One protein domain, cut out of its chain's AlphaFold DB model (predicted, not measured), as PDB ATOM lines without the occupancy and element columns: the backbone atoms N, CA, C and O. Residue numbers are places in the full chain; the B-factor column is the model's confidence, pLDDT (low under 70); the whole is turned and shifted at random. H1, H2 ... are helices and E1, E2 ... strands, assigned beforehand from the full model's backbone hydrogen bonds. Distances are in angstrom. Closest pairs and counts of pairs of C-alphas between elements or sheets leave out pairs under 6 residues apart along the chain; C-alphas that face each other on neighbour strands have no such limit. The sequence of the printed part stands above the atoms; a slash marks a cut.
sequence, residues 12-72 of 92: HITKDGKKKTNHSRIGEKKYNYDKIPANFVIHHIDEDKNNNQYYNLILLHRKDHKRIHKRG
ATOM      1  N   HIS A  12     -82.536  33.661  80.069       75.19
ATOM      2  CA  HIS A  12     -82.595  32.467  80.899       75.19
ATOM      3  C   HIS A  12     -83.254  31.322  80.134       75.19
ATOM      4  O   HIS A  12     -83.964  31.517  79.141       75.19
ATOM      5  N   ILE A  13     -83.002  30.106  80.606       81.31
ATOM      6  CA  ILE A  13     -83.697  28.908  80.149       81.31
ATOM      7  C   ILE A  13     -84.957  28.778  81.007       81.31
ATOM      8  O   ILE A  13     -84.896  28.804  82.234       81.31
ATOM      9  N   THR A  14     -86.113  28.723  80.357       78.31
ATOM     10  CA  THR A  14     -87.400  28.466  81.017       78.31
ATOM     11  C   THR A  14     -87.497  26.999  81.438       78.31
ATOM     12  O   THR A  14     -86.742  26.165  80.939       78.31
ATOM     13  N   LYS A  15     -88.442  26.658  82.325       76.56
ATOM     14  CA  LYS A  15     -88.660  25.268  82.775       76.56
ATOM     15  C   LYS A  15     -88.892  24.292  81.608       76.56
ATOM     16  O   LYS A  15     -88.467  23.149  81.685       76.56
ATOM     17  N   ASP A  16     -89.447  24.784  80.501       80.62
ATOM     18  CA  ASP A  16     -89.695  24.020  79.271       80.62
ATOM     19  C   ASP A  16     -88.458  23.898  78.355       80.62
ATOM     20  O   ASP A  16     -88.578  23.570  77.174       80.62
ATOM     21  N   GLY A  17     -87.269  24.281  78.829       80.38
ATOM     22  CA  GLY A  17     -86.027  24.273  78.049       80.38
ATOM     23  C   GLY A  17     -85.921  25.378  76.989       80.38
ATOM     24  O   GLY A  17     -84.910  25.484  76.292       80.38
ATOM     25  N   LYS A  18     -86.933  26.246  76.852       80.44
ATOM     26  CA  LYS A  18     -86.928  27.337  75.864       80.44
ATOM     27  C   LYS A  18     -86.106  28.516  76.374       80.44
ATOM     28  O   LYS A  18     -86.248  28.923  77.526       80.44
ATOM     29  N   LYS A  19     -85.289  29.109  75.502       81.94
ATOM     30  CA  LYS A  19     -84.552  30.347  75.797       81.94
ATOM     31  C   LYS A  19     -85.506  31.540  75.788       81.94
ATOM     32  O   LYS A  19     -86.261  31.709  74.831       81.94
ATOM     33  N   LYS A  20     -85.433  32.387  76.813       83.38
ATOM     34  CA  LYS A  20     -86.221  33.619  76.927       83.38
ATOM     35  C   LYS A  20     -85.318  34.789  77.302       83.38
ATOM     36  O   LYS A  20     -84.481  34.668  78.192       83.38
ATOM     37  N   THR A  21     -85.466  35.913  76.609       88.62
ATOM     38  CA  THR A  21     -84.690  37.128  76.897       88.62
ATOM     39  C   THR A  21     -85.274  37.871  78.096       88.62
ATOM     40  O   THR A  21     -86.487  37.851  78.326       88.62
ATOM     41  N   ASN A  22     -84.418  38.561  78.852       87.94
ATOM     42  CA  ASN A  22     -84.841  39.323  80.026       87.94
ATOM     43  C   ASN A  22     -85.796  40.462  79.653       87.94
ATOM     44  O   ASN A  22     -86.842  40.597  80.284       87.94
ATOM     45  N   HIS A  23     -85.517  41.202  78.575       89.38
ATOM     46  CA  HIS A  23     -86.413  42.261  78.099       89.38
ATOM     47  C   HIS A  23     -87.808  41.740  77.718       89.38
ATOM     48  O   HIS A  23     -88.788  42.439  77.949       89.38
ATOM     49  N   SER A  24     -87.935  40.510  77.195       89.94
ATOM     50  CA  SER A  24     -89.258  39.940  76.886       89.94
ATOM     51  C   SER A  24     -90.058  39.705  78.161       89.94
ATOM     52  O   SER A  24     -91.219  40.083  78.226       89.94
ATOM     53  N   ARG A  25     -89.421  39.141  79.196       89.75
ATOM     54  CA  ARG A  25     -90.052  38.912  80.505       89.75
ATOM     55  C   ARG A  25     -90.452  40.224  81.185       89.75
ATOM     56  O   ARG A  25     -91.518  40.312  81.785       89.75
ATOM     57  N   ILE A  26     -89.589  41.235  81.118       91.00
ATOM     58  CA  ILE A  26     -89.867  42.550  81.702       91.00
ATOM     59  C   ILE A  26     -91.003  43.238  80.937       91.00
ATOM     60  O   ILE A  26     -91.912  43.778  81.558       91.00
ATOM     61  N   GLY A  27     -90.998  43.156  79.605       92.19
ATOM     62  CA  GLY A  27     -92.073  43.671  78.765       92.19
ATOM     63  C   GLY A  27     -93.419  42.993  79.029       92.19
ATOM     64  O   GLY A  27     -94.419  43.684  79.182       92.19
ATOM     65  N   GLU A  28     -93.449  41.665  79.156       93.94
ATOM     66  CA  GLU A  28     -94.651  40.910  79.546       93.94
ATOM     67  C   GLU A  28     -95.245  41.441  80.854       93.94
ATOM     68  O   GLU A  28     -96.426  41.773  80.902       93.94
ATOM     69  N   LYS A  29     -94.410  41.638  81.883       93.31
ATOM     70  CA  LYS A  29     -94.850  42.216  83.158       93.31
ATOM     71  C   LYS A  29     -95.315  43.671  83.016       93.31
ATOM     72  O   LYS A  29     -96.326  44.035  83.604       93.31
ATOM     73  N   LYS A  30     -94.596  44.501  82.250       93.75
ATOM     74  CA  LYS A  30     -94.925  45.923  82.029       93.75
ATOM     75  C   LYS A  30     -96.305  46.102  81.393       93.75
ATOM     76  O   LYS A  30     -97.036  47.000  81.789       93.75
ATOM     77  N   TYR A  31     -96.634  45.273  80.406       93.38
ATOM     78  CA  TYR A  31     -97.878  45.374  79.639       93.38
ATOM     79  C   TYR A  31     -98.968  44.401  80.111       93.38
ATOM     80  O   TYR A  31    -100.004  44.299  79.464       93.38
ATOM     81  N   ASN A  32     -98.742  43.710  81.233       94.81
ATOM     82  CA  ASN A  32     -99.665  42.735  81.811       94.81
ATOM     83  C   ASN A  32    -100.087  41.627  80.822       94.81
ATOM     84  O   ASN A  32    -101.269  41.334  80.655       94.81
ATOM     85  N   TYR A  33     -99.104  41.024  80.151       93.25
ATOM     86  CA  TYR A  33     -99.295  39.878  79.263       93.25
ATOM     87  C   TYR A  33     -98.633  38.626  79.833       93.25
ATOM     88  O   TYR A  33     -97.469  38.669  80.223       93.25
ATOM     89  N   ASP A  34     -99.306  37.479  79.736       91.06
ATOM     90  CA  ASP A  34     -98.673  36.173  79.989       91.06
ATOM     91  C   ASP A  34     -97.591  35.857  78.947       91.06
ATOM     92  O   ASP A  34     -96.580  35.200  79.217       91.06
ATOM     93  N   LYS A  35     -97.814  36.334  77.719       91.88
ATOM     94  CA  LYS A  35     -96.911  36.195  76.582       91.88
ATOM     95  C   LYS A  35     -97.127  37.341  75.604       91.88
ATOM     96  O   LYS A  35     -98.263  37.651  75.253       91.88
ATOM     97  N   ILE A  36     -96.036  37.913  75.095       92.25
ATOM     98  CA  ILE A  36     -96.118  38.918  74.028       92.25
ATOM     99  C   ILE A  36     -96.852  38.331  72.803       92.25
ATOM    100  O   ILE A  36     -96.484  37.240  72.346       92.25
ATOM    101  N   PRO A  37     -97.860  39.027  72.240       93.75
ATOM    102  CA  PRO A  37     -98.589  38.539  71.073       93.75
ATOM    103  C   PRO A  37     -97.669  38.303  69.864       93.75
ATOM    104  O   PRO A  37     -96.681  39.008  69.670       93.75
ATOM    105  N   ALA A  38     -98.010  37.335  69.003       91.19
ATOM    106  CA  ALA A  38     -97.116  36.807  67.957       91.19
ATOM    107  C   ALA A  38     -96.534  37.861  66.984       91.19
ATOM    108  O   ALA A  38     -95.439  37.677  66.444       91.19
ATOM    109  N   ASN A  39     -97.240  38.976  66.785       94.62
ATOM    110  CA  ASN A  39     -96.856  40.054  65.871       94.62
ATOM    111  C   ASN A  39     -96.187  41.251  66.550       94.62
ATOM    112  O   ASN A  39     -95.885  42.240  65.879       94.62
ATOM    113  N   PHE A  40     -95.908  41.152  67.846       94.94
ATOM    114  CA  PHE A  40     -95.270  42.203  68.618       94.94
ATOM    115  C   PHE A  40     -93.924  41.746  69.175       94.94
ATOM    116  O   PHE A  40     -93.647  40.555  69.317       94.94
ATOM    117  N   VAL A  41     -93.060  42.717  69.443       94.50
ATOM    118  CA  VAL A  41     -91.734  42.539  70.036       94.50
ATOM    119  C   VAL A  41     -91.444  43.696  70.980       94.50
ATOM    120  O   VAL A  41     -91.947  44.801  70.787       94.50
ATOM    121  N   ILE A  42     -90.627  43.435  71.994       94.06
ATOM    122  CA  ILE A  42     -90.101  44.475  72.876       94.06
ATOM    123  C   ILE A  42     -88.832  45.048  72.245       94.06
ATOM    124  O   ILE A  42     -87.968  44.291  71.804       94.06
ATOM    125  N   HIS A  43     -88.740  46.371  72.203       93.31
ATOM    126  CA  HIS A  43     -87.629  47.129  71.643       93.31
ATOM    127  C   HIS A  43     -87.005  48.028  72.713       93.31
ATOM    128  O   HIS A  43     -87.737  48.631  73.499       93.31
ATOM    129  N   HIS A  44     -85.677  48.114  72.720       92.75
ATOM    130  CA  HIS A  44     -84.912  49.071  73.520       92.75
ATOM    131  C   HIS A  44     -84.861  50.407  72.784       92.75
ATOM    132  O   HIS A  44     -84.393  50.442  71.650       92.75
ATOM    133  N   ILE A  45     -85.357  51.476  73.406       90.62
ATOM    134  CA  ILE A  45     -85.423  52.811  72.790       90.62
ATOM    135  C   ILE A  45     -84.014  53.383  72.574       90.62
ATOM    136  O   ILE A  45     -83.759  53.982  71.535       90.62
ATOM    137  N   ASP A  46     -83.108  53.172  73.530       88.69
ATOM    138  CA  ASP A  46     -81.707  53.621  73.483       88.69
ATOM    139  C   ASP A  46     -80.759  52.684  72.712       88.69
ATOM    140  O   ASP A  46     -79.557  52.930  72.657       88.69
ATOM    141  N   GLU A  47     -81.284  51.595  72.141       86.56
ATOM    142  CA  GLU A  47     -80.525  50.518  71.491       86.56
ATOM    143  C   GLU A  47     -79.517  49.762  72.395       86.56
ATOM    144  O   GLU A  47     -78.894  48.792  71.939       86.56
ATOM    145  N   ASP A  48     -79.410  50.100  73.687       86.00
ATOM    146  CA  ASP A  48     -78.598  49.378  74.665       86.00
ATOM    147  C   ASP A  48     -79.358  48.158  75.200       86.00
ATOM    148  O   ASP A  48     -80.266  48.224  76.033       86.00
ATOM    149  N   LYS A  49     -78.916  46.978  74.762       87.12
ATOM    150  CA  LYS A  49     -79.501  45.679  75.125       87.12
ATOM    151  C   LYS A  49     -79.361  45.336  76.612       87.12
ATOM    152  O   LYS A  49     -80.006  44.385  77.066       87.12
ATOM    153  N   ASN A  50     -78.518  46.059  77.350       86.75
ATOM    154  CA  ASN A  50     -78.327  45.885  78.785       86.75
ATOM    155  C   ASN A  50     -79.257  46.782  79.615       86.75
ATOM    156  O   ASN A  50     -79.566  46.427  80.757       86.75
ATOM    157  N   ASN A  51     -79.766  47.882  79.049       87.00
ATOM    158  CA  ASN A  51     -80.678  48.792  79.735       87.00
ATOM    159  C   ASN A  51     -82.121  48.263  79.718       87.00
ATOM    160  O   ASN A  51     -82.959  48.633  78.899       87.00
ATOM    161  N   ASN A  52     -82.440  47.381  80.661       89.62
ATOM    162  CA  ASN A  52     -83.765  46.764  80.759       89.62
ATOM    163  C   ASN A  52     -84.767  47.555  81.627       89.62
ATOM    164  O   ASN A  52     -85.727  46.976  82.142       89.62
ATOM    165  N   GLN A  53     -84.548  48.859  81.824       90.06
ATOM    166  CA  GLN A  53     -85.461  49.708  82.590       90.06
ATOM    167  C   GLN A  53     -86.826  49.828  81.904       90.06
ATOM    168  O   GLN A  53     -86.926  49.867  80.680       90.06
ATOM    169  N   TYR A  54     -87.903  49.923  82.690       91.19
ATOM    170  CA  TYR A  54     -89.272  49.898  82.156       91.19
ATOM    171  C   TYR A  54     -89.527  51.013  81.141       91.19
ATOM    172  O   TYR A  54     -90.214  50.782  80.147       91.19
ATOM    173  N   TYR A  55     -88.987  52.208  81.370       91.06
ATOM    174  CA  TYR A  55     -89.144  53.342  80.460       91.06
ATOM    175  C   TYR A  55     -88.392  53.144  79.135       91.06
ATOM    176  O   TYR A  55     -88.825  53.682  78.125       91.06
ATOM    177  N   ASN A  56     -87.323  52.339  79.118       90.56
ATOM    178  CA  ASN A  56     -86.501  52.089  77.933       90.56
ATOM    179  C   ASN A  56     -87.050  50.966  77.034       90.56
ATOM    180  O   ASN A  56     -86.543  50.722  75.944       90.56
ATOM    181  N   LEU A  57     -88.091  50.258  77.479       92.94
ATOM    182  CA  LEU A  57     -88.683  49.145  76.742       92.94
ATOM    183  C   LEU A  57     -90.035  49.536  76.155       92.94
ATOM    184  O   LEU A  57     -90.954  49.899  76.891       92.94
ATOM    185  N   ILE A  58     -90.199  49.385  74.844       95.00
ATOM    186  CA  ILE A  58     -91.461  49.658  74.150       95.00
ATOM    187  C   ILE A  58     -91.958  48.434  73.380       95.00
ATOM    188  O   ILE A  58     -91.186  47.717  72.745       95.00
ATOM    189  N   LEU A  59     -93.266  48.185  73.445       95.69
ATOM    190  CA  LEU A  59     -93.933  47.171  72.635       95.69
ATOM    191  C   LEU A  59     -94.181  47.716  71.228       95.69
ATOM    192  O   LEU A  59     -94.877  48.712  71.057       95.69
ATOM    193  N   LEU A  60     -93.650  47.036  70.217       95.50
ATOM    194  CA  LEU A  60     -93.809  47.416  68.818       95.50
ATOM    195  C   LEU A  60     -94.319  46.258  67.986       95.50
ATOM    196  O   LEU A  60     -93.963  45.100  68.205       95.50
ATOM    197  N   HIS A  61     -95.086  46.581  66.949       96.38
ATOM    198  CA  HIS A  61     -95.371  45.614  65.908       96.38
ATOM    199  C   HIS A  61     -94.072  45.261  65.162       96.38
ATOM    200  O   HIS A  61     -93.233  46.120  64.876       96.38
ATOM    201  N   ARG A  62     -93.900  43.991  64.780       94.25
ATOM    202  CA  ARG A  62     -92.677  43.491  64.116       94.25
ATOM    203  C   ARG A  62     -92.306  44.276  62.858       94.25
ATOM    204  O   ARG A  62     -91.123  44.432  62.557       94.25
ATOM    205  N   LYS A  63     -93.309  44.758  62.112       93.75
ATOM    206  CA  LYS A  63     -93.092  45.593  60.916       93.75
ATOM    207  C   LYS A  63     -92.410  46.914  61.276       93.75
ATOM    208  O   LYS A  63     -91.483  47.307  60.573       93.75
ATOM    209  N   ASP A  64     -92.815  47.552  62.368       92.62
ATOM    210  CA  ASP A  64     -92.268  48.844  62.785       92.62
ATOM    211  C   ASP A  64     -90.900  48.684  63.436       92.62
ATOM    212  O   ASP A  64     -89.973  49.394  63.061       92.62
ATOM    213  N   HIS A  65     -90.707  47.644  64.249       92.62
ATOM    214  CA  HIS A  65     -89.380  47.251  64.730       92.62
ATOM    215  C   HIS A  65     -88.376  47.065  63.577       92.62
ATOM    216  O   HIS A  65     -87.252  47.566  63.609       92.62
ATOM    217  N   LYS A  66     -88.796  46.387  62.498       90.06
ATOM    218  CA  LYS A  66     -87.966  46.218  61.295       90.06
ATOM    219  C   LYS A  66     -87.696  47.550  60.590       90.06
ATOM    220  O   LYS A  66     -86.595  47.742  60.081       90.06
ATOM    221  N   ARG A  67     -88.678  48.456  60.529       89.56
ATOM    222  CA  ARG A  67     -88.516  49.792  59.929       89.56
ATOM    223  C   ARG A  67     -87.529  50.648  60.717       89.56
ATOM    224  O   ARG A  67     -86.698  51.288  60.082       89.56
ATOM    225  N   ILE A  68     -87.586  50.616  62.048       86.44
ATOM    226  CA  ILE A  68     -86.664  51.343  62.929       86.44
ATOM    227  C   ILE A  68     -85.240  50.844  62.711       86.44
ATOM    228  O   ILE A  68     -84.398  51.634  62.307       86.44
ATOM    229  N   HIS A  69     -84.981  49.537  62.807       83.56
ATOM    230  CA  HIS A  69     -83.631  49.015  62.550       83.56
ATOM    231  C   HIS A  69     -83.148  49.239  61.111       83.56
ATOM    232  O   HIS A  69     -81.953  49.413  60.879       83.56
ATOM    233  N   LYS A  70     -84.059  49.278  60.130       81.62
ATOM    234  CA  LYS A  70     -83.705  49.625  58.746       81.62
ATOM    235  C   LYS A  70     -83.336  51.110  58.596       81.62
ATOM    236  O   LYS A  70     -82.463  51.415  57.791       81.62
ATOM    237  N   ARG A  71     -83.987  52.021  59.332       66.00
ATOM    238  CA  ARG A  71     -83.728  53.474  59.297       66.00
ATOM    239  C   ARG A  71     -82.569  53.911  60.197       66.00
ATOM    240  O   ARG A  71     -81.765  54.710  59.744       66.00
ATOM    241  N   GLY A  72     -82.431  53.367  61.406       57.12
ATOM    242  CA  GLY A  72     -81.302  53.649  62.307       57.12
ATOM    243  C   GLY A  72     -79.954  53.274  61.683       57.12
ATOM    244  O   GLY A  72     -78.987  54.022  61.781       57.12
TER     245      GLY A  72
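Overview. This is residues 12 to 72 of the 92 residues of the protein "HNHc domain-containing protein" of archaeon (UniProt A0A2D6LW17). A two-stranded hairpin, E2 and E3, stands in the middle between two helices, with H1 over one face and H2 over the other, closer to E2 than to E3. Before H1, the first residues fold back on themselves, and residues 14 to 19 stick out at one end of the long axis, with H2 at the other end. The printed part has 61 residues, with two named helices and three named strands in the order E1, H1, E2, E3, H2; the sheet has the order E2, E3 and is antiparallel, and the class is mixed, helices and strands. The whole is compact, with a radius of gyration of the C-alphas of 11.9 A, but its outline is elongated, spanning 37 by 23 by 21 A.

Arrangement. The sheet is the hairpin of E2, residues 40 to 44, and E3, residues 57 to 61, antiparallel with 144 degrees between their directions. The C-alphas of 42 and 59, which face each other, are 4.7 A apart; N 41 and O 60 are within hydrogen-bond range at 2.8 A, as are N 58 and O 43 at 2.9 A. H1, residues 22 to 30, comes closest to E2 at the C-alphas of Ser 24 and Ile 42, 6.1 A apart, and closest to E3 at those of Gly 27 and Leu 57, 6.7 A. H2, residues 62 to 72, comes closest to E2 at the C-alphas of Phe 40 and Arg 62, 5.4 A. H1 and H2 are apart. E1, residues 19 to 21, pairs with no named strand, but its residues 19 to 20 pair antiparallel with residues 12 to 13; E1 is apart from E2, E3 and H2, and E1 and H1 meet only through their link. In H1 and H2, every O i to N i+4 pair is within hydrogen-bond range.

Along the chain. E2 begins at C-alpha 40, (-95.270, 42.203, 68.618), and measures 13.4 A from first to last C-alpha; E3 measures 13.2 A. H1 measures 12.2 A, and H2 measures 15.4 A, ending at C-alpha 72, (-81.302, 53.649, 62.307). E1 begins at C-alpha 19, (-84.552, 30.347, 75.797), and measures 6.9 A.

Size, cuts and confidence. The two C-alphas farthest apart are those of Lys 15 and Arg 71, 37.0 A. The printed part has no cut. The link from E2 to E3, residues 45 to 56, is long; H1 to E2 is short but not tight, and E1 to H1 and E3 to H2 are tight. The mean pLDDT of the printed part is 88.6, and residues 71 to 72 are under 70.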